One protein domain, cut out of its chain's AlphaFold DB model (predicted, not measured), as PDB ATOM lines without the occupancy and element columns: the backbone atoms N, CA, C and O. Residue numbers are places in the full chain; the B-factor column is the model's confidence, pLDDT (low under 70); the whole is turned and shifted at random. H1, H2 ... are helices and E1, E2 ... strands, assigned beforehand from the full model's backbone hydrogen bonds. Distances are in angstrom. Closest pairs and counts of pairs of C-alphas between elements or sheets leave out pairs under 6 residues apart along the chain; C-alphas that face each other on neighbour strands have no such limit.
ATOM      1  N   VAL A 679      46.053  28.913  -7.861       87.00
ATOM      2  CA  VAL A 679      45.080  29.333  -8.885       87.00
ATOM      3  C   VAL A 679      45.503  30.659  -9.515       87.00
ATOM      4  O   VAL A 679      45.711  31.647  -8.810       87.00
ATOM      5  N   PHE A 680      45.552  30.694 -10.846       89.69
ATOM      6  CA  PHE A 680      45.573  31.933 -11.623       89.69
ATOM      7  C   PHE A 680      44.137  32.371 -11.946       89.69
ATOM      8  O   PHE A 680      43.310  31.536 -12.310       89.69
ATOM      9  N   ILE A 681      43.840  33.669 -11.844       89.62
ATOM     10  CA  ILE A 681      42.525  34.242 -12.174       89.62
ATOM     11  C   ILE A 681      42.695  35.268 -13.298       89.62
ATOM     12  O   ILE A 681      43.510  36.184 -13.189       89.62
ATOM     13  N   GLY A 682      41.896  35.120 -14.352       90.88
ATOM     14  CA  GLY A 682      41.986  35.859 -15.607       90.88
ATOM     15  C   GLY A 682      42.510  34.994 -16.755       90.88
ATOM     16  O   GLY A 682      43.025  33.894 -16.555       90.88
ATOM     17  N   ASN A 683      42.383  35.505 -17.978       96.12
ATOM     18  CA  ASN A 683      42.763  34.767 -19.181       96.12
ATOM     19  C   ASN A 683      44.288  34.740 -19.365       96.12
ATOM     20  O   ASN A 683      44.958  35.775 -19.284       96.12
ATOM     21  N   VAL A 684      44.824  33.565 -19.684       94.81
ATOM     22  CA  VAL A 684      46.247  33.310 -19.929       94.81
ATOM     23  C   VAL A 684      46.513  33.271 -21.431       94.81
ATOM     24  O   VAL A 684      45.751  32.684 -22.201       94.81
ATOM     25  N   ARG A 685      47.624  33.874 -21.866       94.50
ATOM     26  CA  ARG A 685      48.143  33.715 -23.229       94.50
ATOM     27  C   ARG A 685      49.594  33.271 -23.172       94.50
ATOM     28  O   ARG A 685      50.379  33.887 -22.456       94.50
ATOM     29  N   PHE A 686      49.932  32.237 -23.933       93.06
ATOM     30  CA  PHE A 686      51.303  31.760 -24.086       93.06
ATOM     31  C   PHE A 686      51.776  32.074 -25.508       93.06
ATOM     32  O   PHE A 686      51.330  31.431 -26.460       93.06
ATOM     33  N   PHE A 687      52.654  33.071 -25.647       89.44
ATOM     34  CA  PHE A 687      53.259  33.486 -26.920       89.44
ATOM     35  C   PHE A 687      54.738  33.087 -27.014       89.44
ATOM     36  O   PHE A 687      55.249  32.856 -28.110       89.44
ATOM     37  N   TYR A 688      55.415  32.959 -25.874       88.62
ATOM     38  CA  TYR A 688      56.832  32.624 -25.783       88.62
ATOM     39  C   TYR A 688      57.081  31.527 -24.741       88.62
ATOM     40  O   TYR A 688      56.345  31.385 -23.767       88.62
ATOM     41  N   GLU A 689      58.181  30.787 -24.892       88.56
ATOM     42  CA  GLU A 689      58.604  29.753 -23.932       88.56
ATOM     43  C   GLU A 689      58.764  30.307 -22.501       88.56
ATOM     44  O   GLU A 689      58.437  29.631 -21.524       88.56
ATOM     45  N   GLN A 690      59.185  31.570 -22.374       89.31
ATOM     46  CA  GLN A 690      59.307  32.254 -21.087       89.31
ATOM     47  C   GLN A 690      57.956  32.427 -20.372       89.31
ATOM     48  O   GLN A 690      57.932  32.425 -19.146       89.31
ATOM     49  N   ASP A 691      56.831  32.519 -21.090       92.31
ATOM     50  CA  ASP A 691      55.504  32.628 -20.470       92.31
ATOM     51  C   ASP A 691      55.141  31.326 -19.731       92.31
ATOM     52  O   ASP A 691      54.614  31.364 -18.617       92.31
ATOM     53  N   LEU A 692      55.502  30.175 -20.315       92.38
ATOM     54  CA  LEU A 692      55.331  28.845 -19.717       92.38
ATOM     55  C   LEU A 692      56.198  28.696 -18.453       92.38
ATOM     56  O   LEU A 692      55.721  28.219 -17.422       92.38
ATOM     57  N   ILE A 693      57.461  29.139 -18.523       92.06
ATOM     58  CA  ILE A 693      58.406  29.122 -17.394       92.06
ATOM     59  C   ILE A 693      57.896  30.024 -16.263       92.06
ATOM     60  O   ILE A 693      57.771  29.570 -15.127       92.06
ATOM     61  N   ASN A 694      57.516  31.266 -16.580       90.12
ATOM     62  CA  ASN A 694      56.953  32.223 -15.627       90.12
ATOM     63  C   ASN A 694      55.702  31.661 -14.931       90.12
ATOM     64  O   ASN A 694      55.527  31.856 -13.730       90.12
ATOM     65  N   PHE A 695      54.830  30.967 -15.669       90.62
ATOM     66  CA  PHE A 695      53.624  30.350 -15.118       90.62
ATOM     67  C   PHE A 695      53.958  29.181 -14.176       90.62
ATOM     68  O   PHE A 695      53.435  29.124 -13.060       90.62
ATOM     69  N   LYS A 696      54.892  28.303 -14.573       90.75
ATOM     70  CA  LYS A 696      55.391  27.205 -13.731       90.75
ATOM     71  C   LYS A 696      56.032  27.711 -12.436       90.75
ATOM     72  O   LYS A 696      55.731  27.187 -11.366       90.75
ATOM     73  N   GLU A 697      56.888  28.731 -12.506       90.75
ATOM     74  CA  GLU A 697      57.589  29.291 -11.337       90.75
ATOM     75  C   GLU A 697      56.644  29.911 -10.294       90.75
ATOM     76  O   GLU A 697      57.006  30.026  -9.124       90.75
ATOM     77  N   LYS A 698      55.415  30.277 -10.683       87.44
ATOM     78  CA  LYS A 698      54.368  30.722  -9.749       87.44
ATOM     79  C   LYS A 698      53.614  29.578  -9.065       87.44
ATOM     80  O   LYS A 698      52.881  29.842  -8.119       87.44
ATOM     81  N   GLY A 699      53.792  28.331  -9.505       87.44
ATOM     82  CA  GLY A 699      53.156  27.161  -8.897       87.44
ATOM     83  C   GLY A 699      51.668  26.989  -9.229       87.44
ATOM     84  O   GLY A 699      50.996  26.214  -8.549       87.44
ATOM     85  N   TYR A 700      51.144  27.681 -10.246       90.88
ATOM     86  CA  TYR A 700      49.728  27.625 -10.619       90.88
ATOM     87  C   TYR A 700      49.333  26.270 -11.227       90.88
ATOM     88  O   TYR A 700      49.859  25.857 -12.259       90.88
ATOM     89  N   LYS A 701      48.357  25.604 -10.605       92.62
ATOM     90  CA  LYS A 701      47.805  24.296 -10.993       92.62
ATOM     91  C   LYS A 701      46.394  24.371 -11.561       92.62
ATOM     92  O   LYS A 701      45.932  23.395 -12.151       92.62
ATOM     93  N   LYS A 702      45.699  25.494 -11.390       93.50
ATOM     94  CA  LYS A 702      44.400  25.763 -12.010       93.50
ATOM     95  C   LYS A 702      44.360  27.182 -12.574       93.50
ATOM     96  O   LYS A 702      44.961  28.095 -12.010       93.50
ATOM     97  N   ILE A 703      43.641  27.355 -13.676       95.56
ATOM     98  CA  ILE A 703      43.329  28.659 -14.277       95.56
ATOM     99  C   ILE A 703      41.817  28.882 -14.167       95.56
ATOM    100  O   ILE A 703      41.051  27.933 -14.319       95.56
ATOM    101  N   VAL A 704      41.395  30.113 -13.885       95.56
ATOM    102  CA  VAL A 704      39.996  30.565 -13.954       95.56
ATOM    103  C   VAL A 704      39.923  31.703 -14.968       95.56
ATOM    104  O   VAL A 704      40.320  32.827 -14.661       95.56
ATOM    105  N   GLY A 705      39.473  31.391 -16.181       95.56
ATOM    106  CA  GLY A 705      39.627  32.198 -17.393       95.56
ATOM    107  C   GLY A 705      40.195  31.379 -18.558       95.56
ATOM    108  O   GLY A 705      40.666  30.255 -18.380       95.56
ATOM    109  N   ASP A 706      40.155  31.945 -19.763       98.06
ATOM    110  CA  ASP A 706      40.541  31.229 -20.987       98.06
ATOM    111  C   ASP A 706      42.059  31.110 -21.155       98.06
ATOM    112  O   ASP A 706      42.810  32.040 -20.850       98.06
ATOM    113  N   VAL A 707      42.506  29.998 -21.733       97.44
ATOM    114  CA  VAL A 707      43.897  29.715 -22.093       97.44
ATOM    115  C   VAL A 707      44.041  29.734 -23.610       97.44
ATOM    116  O   VAL A 707      43.495  28.886 -24.312       97.44
ATOM    117  N   TYR A 708      44.810  30.690 -24.123       95.38
ATOM    118  CA  TYR A 708      45.107  30.818 -25.547       95.38
ATOM    119  C   TYR A 708      46.584  30.511 -25.806       95.38
ATOM    120  O   TYR A 708      47.476  31.257 -25.389       95.38
ATOM    121  N   ILE A 709      46.843  29.394 -26.481       92.50
ATOM    122  CA  ILE A 709      48.186  28.907 -26.780       92.50
ATOM    123  C   ILE A 709      48.514  29.262 -28.230       92.50
ATOM    124  O   ILE A 709      47.975  28.664 -29.156       92.50
ATOM    125  N   ALA A 710      49.395  30.246 -28.410       88.00
ATOM    126  CA  ALA A 710      49.862  30.731 -29.708       88.00
ATOM    127  C   ALA A 710      51.380  30.968 -29.662       88.00
ATOM    128  O   ALA A 710      51.886  32.039 -30.004       88.00
ATOM    129  N   THR A 711      52.102  29.974 -29.140       78.44
ATOM    130  CA  THR A 711      53.537  30.068 -28.864       78.44
ATOM    131  C   THR A 711      54.372  30.017 -30.144       78.44
ATOM    132  O   THR A 711      54.036  29.318 -31.099       78.44
ATOM    133  N   SER A 712      55.493  30.744 -30.163       71.75
ATOM    134  CA  SER A 712      56.498  30.641 -31.228       71.75
ATOM    135  C   SER A 712      57.353  29.364 -31.149       71.75
ATOM    136  O   SER A 712      58.171  29.129 -32.037       71.75
ATOM    137  N   GLY A 713      57.221  28.576 -30.075       70.25
ATOM    138  CA  GLY A 713      57.829  27.251 -29.921       70.25
ATOM    139  C   GLY A 713      56.851  26.118 -30.255       70.25
ATOM    140  O   GLY A 713      55.642  26.312 -30.260       70.25
ATOM    141  N   ASN A 714      57.364  24.913 -30.501       78.94
ATOM    142  CA  ASN A 714      56.576  23.744 -30.925       78.94
ATOM    143  C   ASN A 714      56.216  22.758 -29.790       78.94
ATOM    144  O   ASN A 714      55.754  21.651 -30.068       78.94
ATOM    145  N   THR A 715      56.434  23.128 -28.522       86.56
ATOM    146  CA  THR A 715      56.199  22.264 -27.349       86.56
ATOM    147  C   THR A 715      55.738  23.057 -26.120       86.56
ATOM    148  O   THR A 715      56.046  24.243 -25.985       86.56
ATOM    149  N   LEU A 716      55.033  22.388 -25.201       92.50
ATOM    150  CA  LEU A 716      54.555  22.942 -23.928       92.50
ATOM    151  C   LEU A 716      55.312  22.397 -22.702       92.50
ATOM    152  O   LEU A 716      54.980  22.760 -21.571       92.50
ATOM    153  N   GLN A 717      56.371  21.595 -22.899       92.31
ATOM    154  CA  GLN A 717      57.067  20.842 -21.837       92.31
ATOM    155  C   GLN A 717      57.537  21.693 -20.645       92.31
ATOM    156  O   GLN A 717      57.687  21.176 -19.539       92.31
ATOM    157  N   LYS A 718      57.739  23.006 -20.819       93.56
ATOM    158  CA  LYS A 718      58.109  23.919 -19.724       93.56
ATOM    159  C   LYS A 718      57.013  24.137 -18.674       93.56
ATOM    160  O   LYS A 718      57.354  24.553 -17.572       93.56
ATOM    161  N   LEU A 719      55.751  23.805 -18.966       92.31
ATOM    162  CA  LEU A 719      54.680  23.733 -17.962       92.31
ATOM    163  C   LEU A 719      54.841  22.542 -17.002       92.31
ATOM    164  O   LEU A 719      54.234  22.545 -15.935       92.31
ATOM    165  N   ASP A 720      55.661  21.544 -17.357       93.62
ATOM    166  CA  ASP A 720      56.033  20.400 -16.508       93.62
ATOM    167  C   ASP A 720      54.831  19.659 -15.890       93.62
ATOM    168  O   ASP A 720      54.874  19.194 -14.754       93.62
ATOM    169  N   ASN A 721      53.728  19.580 -16.645       94.81
ATOM    170  CA  ASN A 721      52.489  18.896 -16.263       94.81
ATOM    171  C   ASN A 721      51.827  19.458 -14.986       94.81
ATOM    172  O   ASN A 721      51.036  18.773 -14.340       94.81
ATOM    173  N   LEU A 722      52.136  20.711 -14.630       92.94
ATOM    174  CA  LEU A 722      51.655  21.380 -13.419       92.94
ATOM    175  C   LEU A 722      50.159  21.733 -13.476       92.94
ATOM    176  O   LEU A 722      49.486  21.720 -12.445       92.94
ATOM    177  N   LEU A 723      49.646  22.069 -14.662       94.81
ATOM    178  CA  LEU A 723      48.257  22.482 -14.868       94.81
ATOM    179  C   LEU A 723      47.319  21.266 -14.807       94.81
ATOM    180  O   LEU A 723      47.525  20.288 -15.518       94.81
ATOM    181  N   THR A 724      46.282  21.350 -13.970       95.62
ATOM    182  CA  THR A 724      45.344  20.255 -13.657       95.62
ATOM    183  C   THR A 724      43.883  20.555 -13.991       95.62
ATOM    184  O   THR A 724      43.129  19.630 -14.285       95.62
ATOM    185  N   GLU A 725      43.477  21.827 -14.010       96.88
ATOM    186  CA  GLU A 725      42.124  22.253 -14.390       96.88
ATOM    187  C   GLU A 725      42.166  23.619 -15.094       96.88
ATOM    188  O   GLU A 725      42.869  24.532 -14.651       96.88
ATOM    189  N   ILE A 726      41.386  23.765 -16.165       98.25
ATOM    190  CA  ILE A 726      41.075  25.051 -16.797       98.25
ATOM    191  C   ILE A 726      39.586  25.324 -16.575       98.25
ATOM    192  O   ILE A 726      38.734  24.547 -17.006       98.25
ATOM    193  N   ASP A 727      39.276  26.418 -15.884       97.31
ATOM    194  CA  ASP A 727      37.911  26.893 -15.651       97.31
ATOM    195  C   ASP A 727      37.593  28.020 -16.648       97.31
ATOM    196  O   ASP A 727      37.695  29.205 -16.329       97.31
ATOM    197  N   GLY A 728      37.362  27.624 -17.898       97.94
ATOM    198  CA  GLY A 728      37.350  28.464 -19.098       97.94
ATOM    199  C   GLY A 728      37.672  27.630 -20.343       97.94
ATOM    200  O   GLY A 728      37.706  26.396 -20.268       97.94
ATOM    201  N   ASN A 729      37.933  28.286 -21.474       98.50
ATOM    202  CA  ASN A 729      38.274  27.617 -22.735       98.50
ATOM    203  C   ASN A 729      39.782  27.316 -22.857       98.50
ATOM    204  O   ASN A 729      40.615  28.060 -22.339       98.50
TER     205      ASN A 729
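This is residues 679 to 729 of the 1255 residues of an uncharacterized protein of Odoribacter sp. AF15-53 (UniProt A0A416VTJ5). The chain is wound in stacked turns, a short solenoid: E1, E3 and E5 stack as one wall, E2 and E4 as a second at a corner to it, and H1 and residues 710 to 724 close the turns on the remaining side. The printed part has 51 residues, with E1, E2, H1, E3, E4 and E5 in that order; the sheets E1 E3 E5 and E2 E4 are parallel. It is mixed, with under half of its residues in named elements, and compact: radius of gyration of the C-alphas 10.0 A, spans 24 by 19 by 14 A.

E1, residues 679 to 681, begins at C-alpha (45.080, 29.333, -8.885). E2 is 684 to 686, H1 689 to 697, 12.6 A long, E3 702 to 704, and E4 707 to 709. E5, 725 to 727, ends at C-alpha (37.911, 26.893, -15.651).

E1 runs on into E2 at 99 degrees. N 680 and O 702 join E1 to E3 within hydrogen-bond range, 2.9 A; N 727 and O 703 do so for E5 and E3, 2.8 A; N 708 and O 684 for E4 and E2, 2.9 A. The closest C-alphas of E2 and H1, Phe 686 and Leu 692, are 6.6 A apart. In H1 every O i to N i+4 pair is within range.

The farthest C-alphas, Ile 681 and Asn 714, are 25.7 A apart. The printed part has no cut; E4 to E5 is a long link. No printed residue is under 70 in pLDDT.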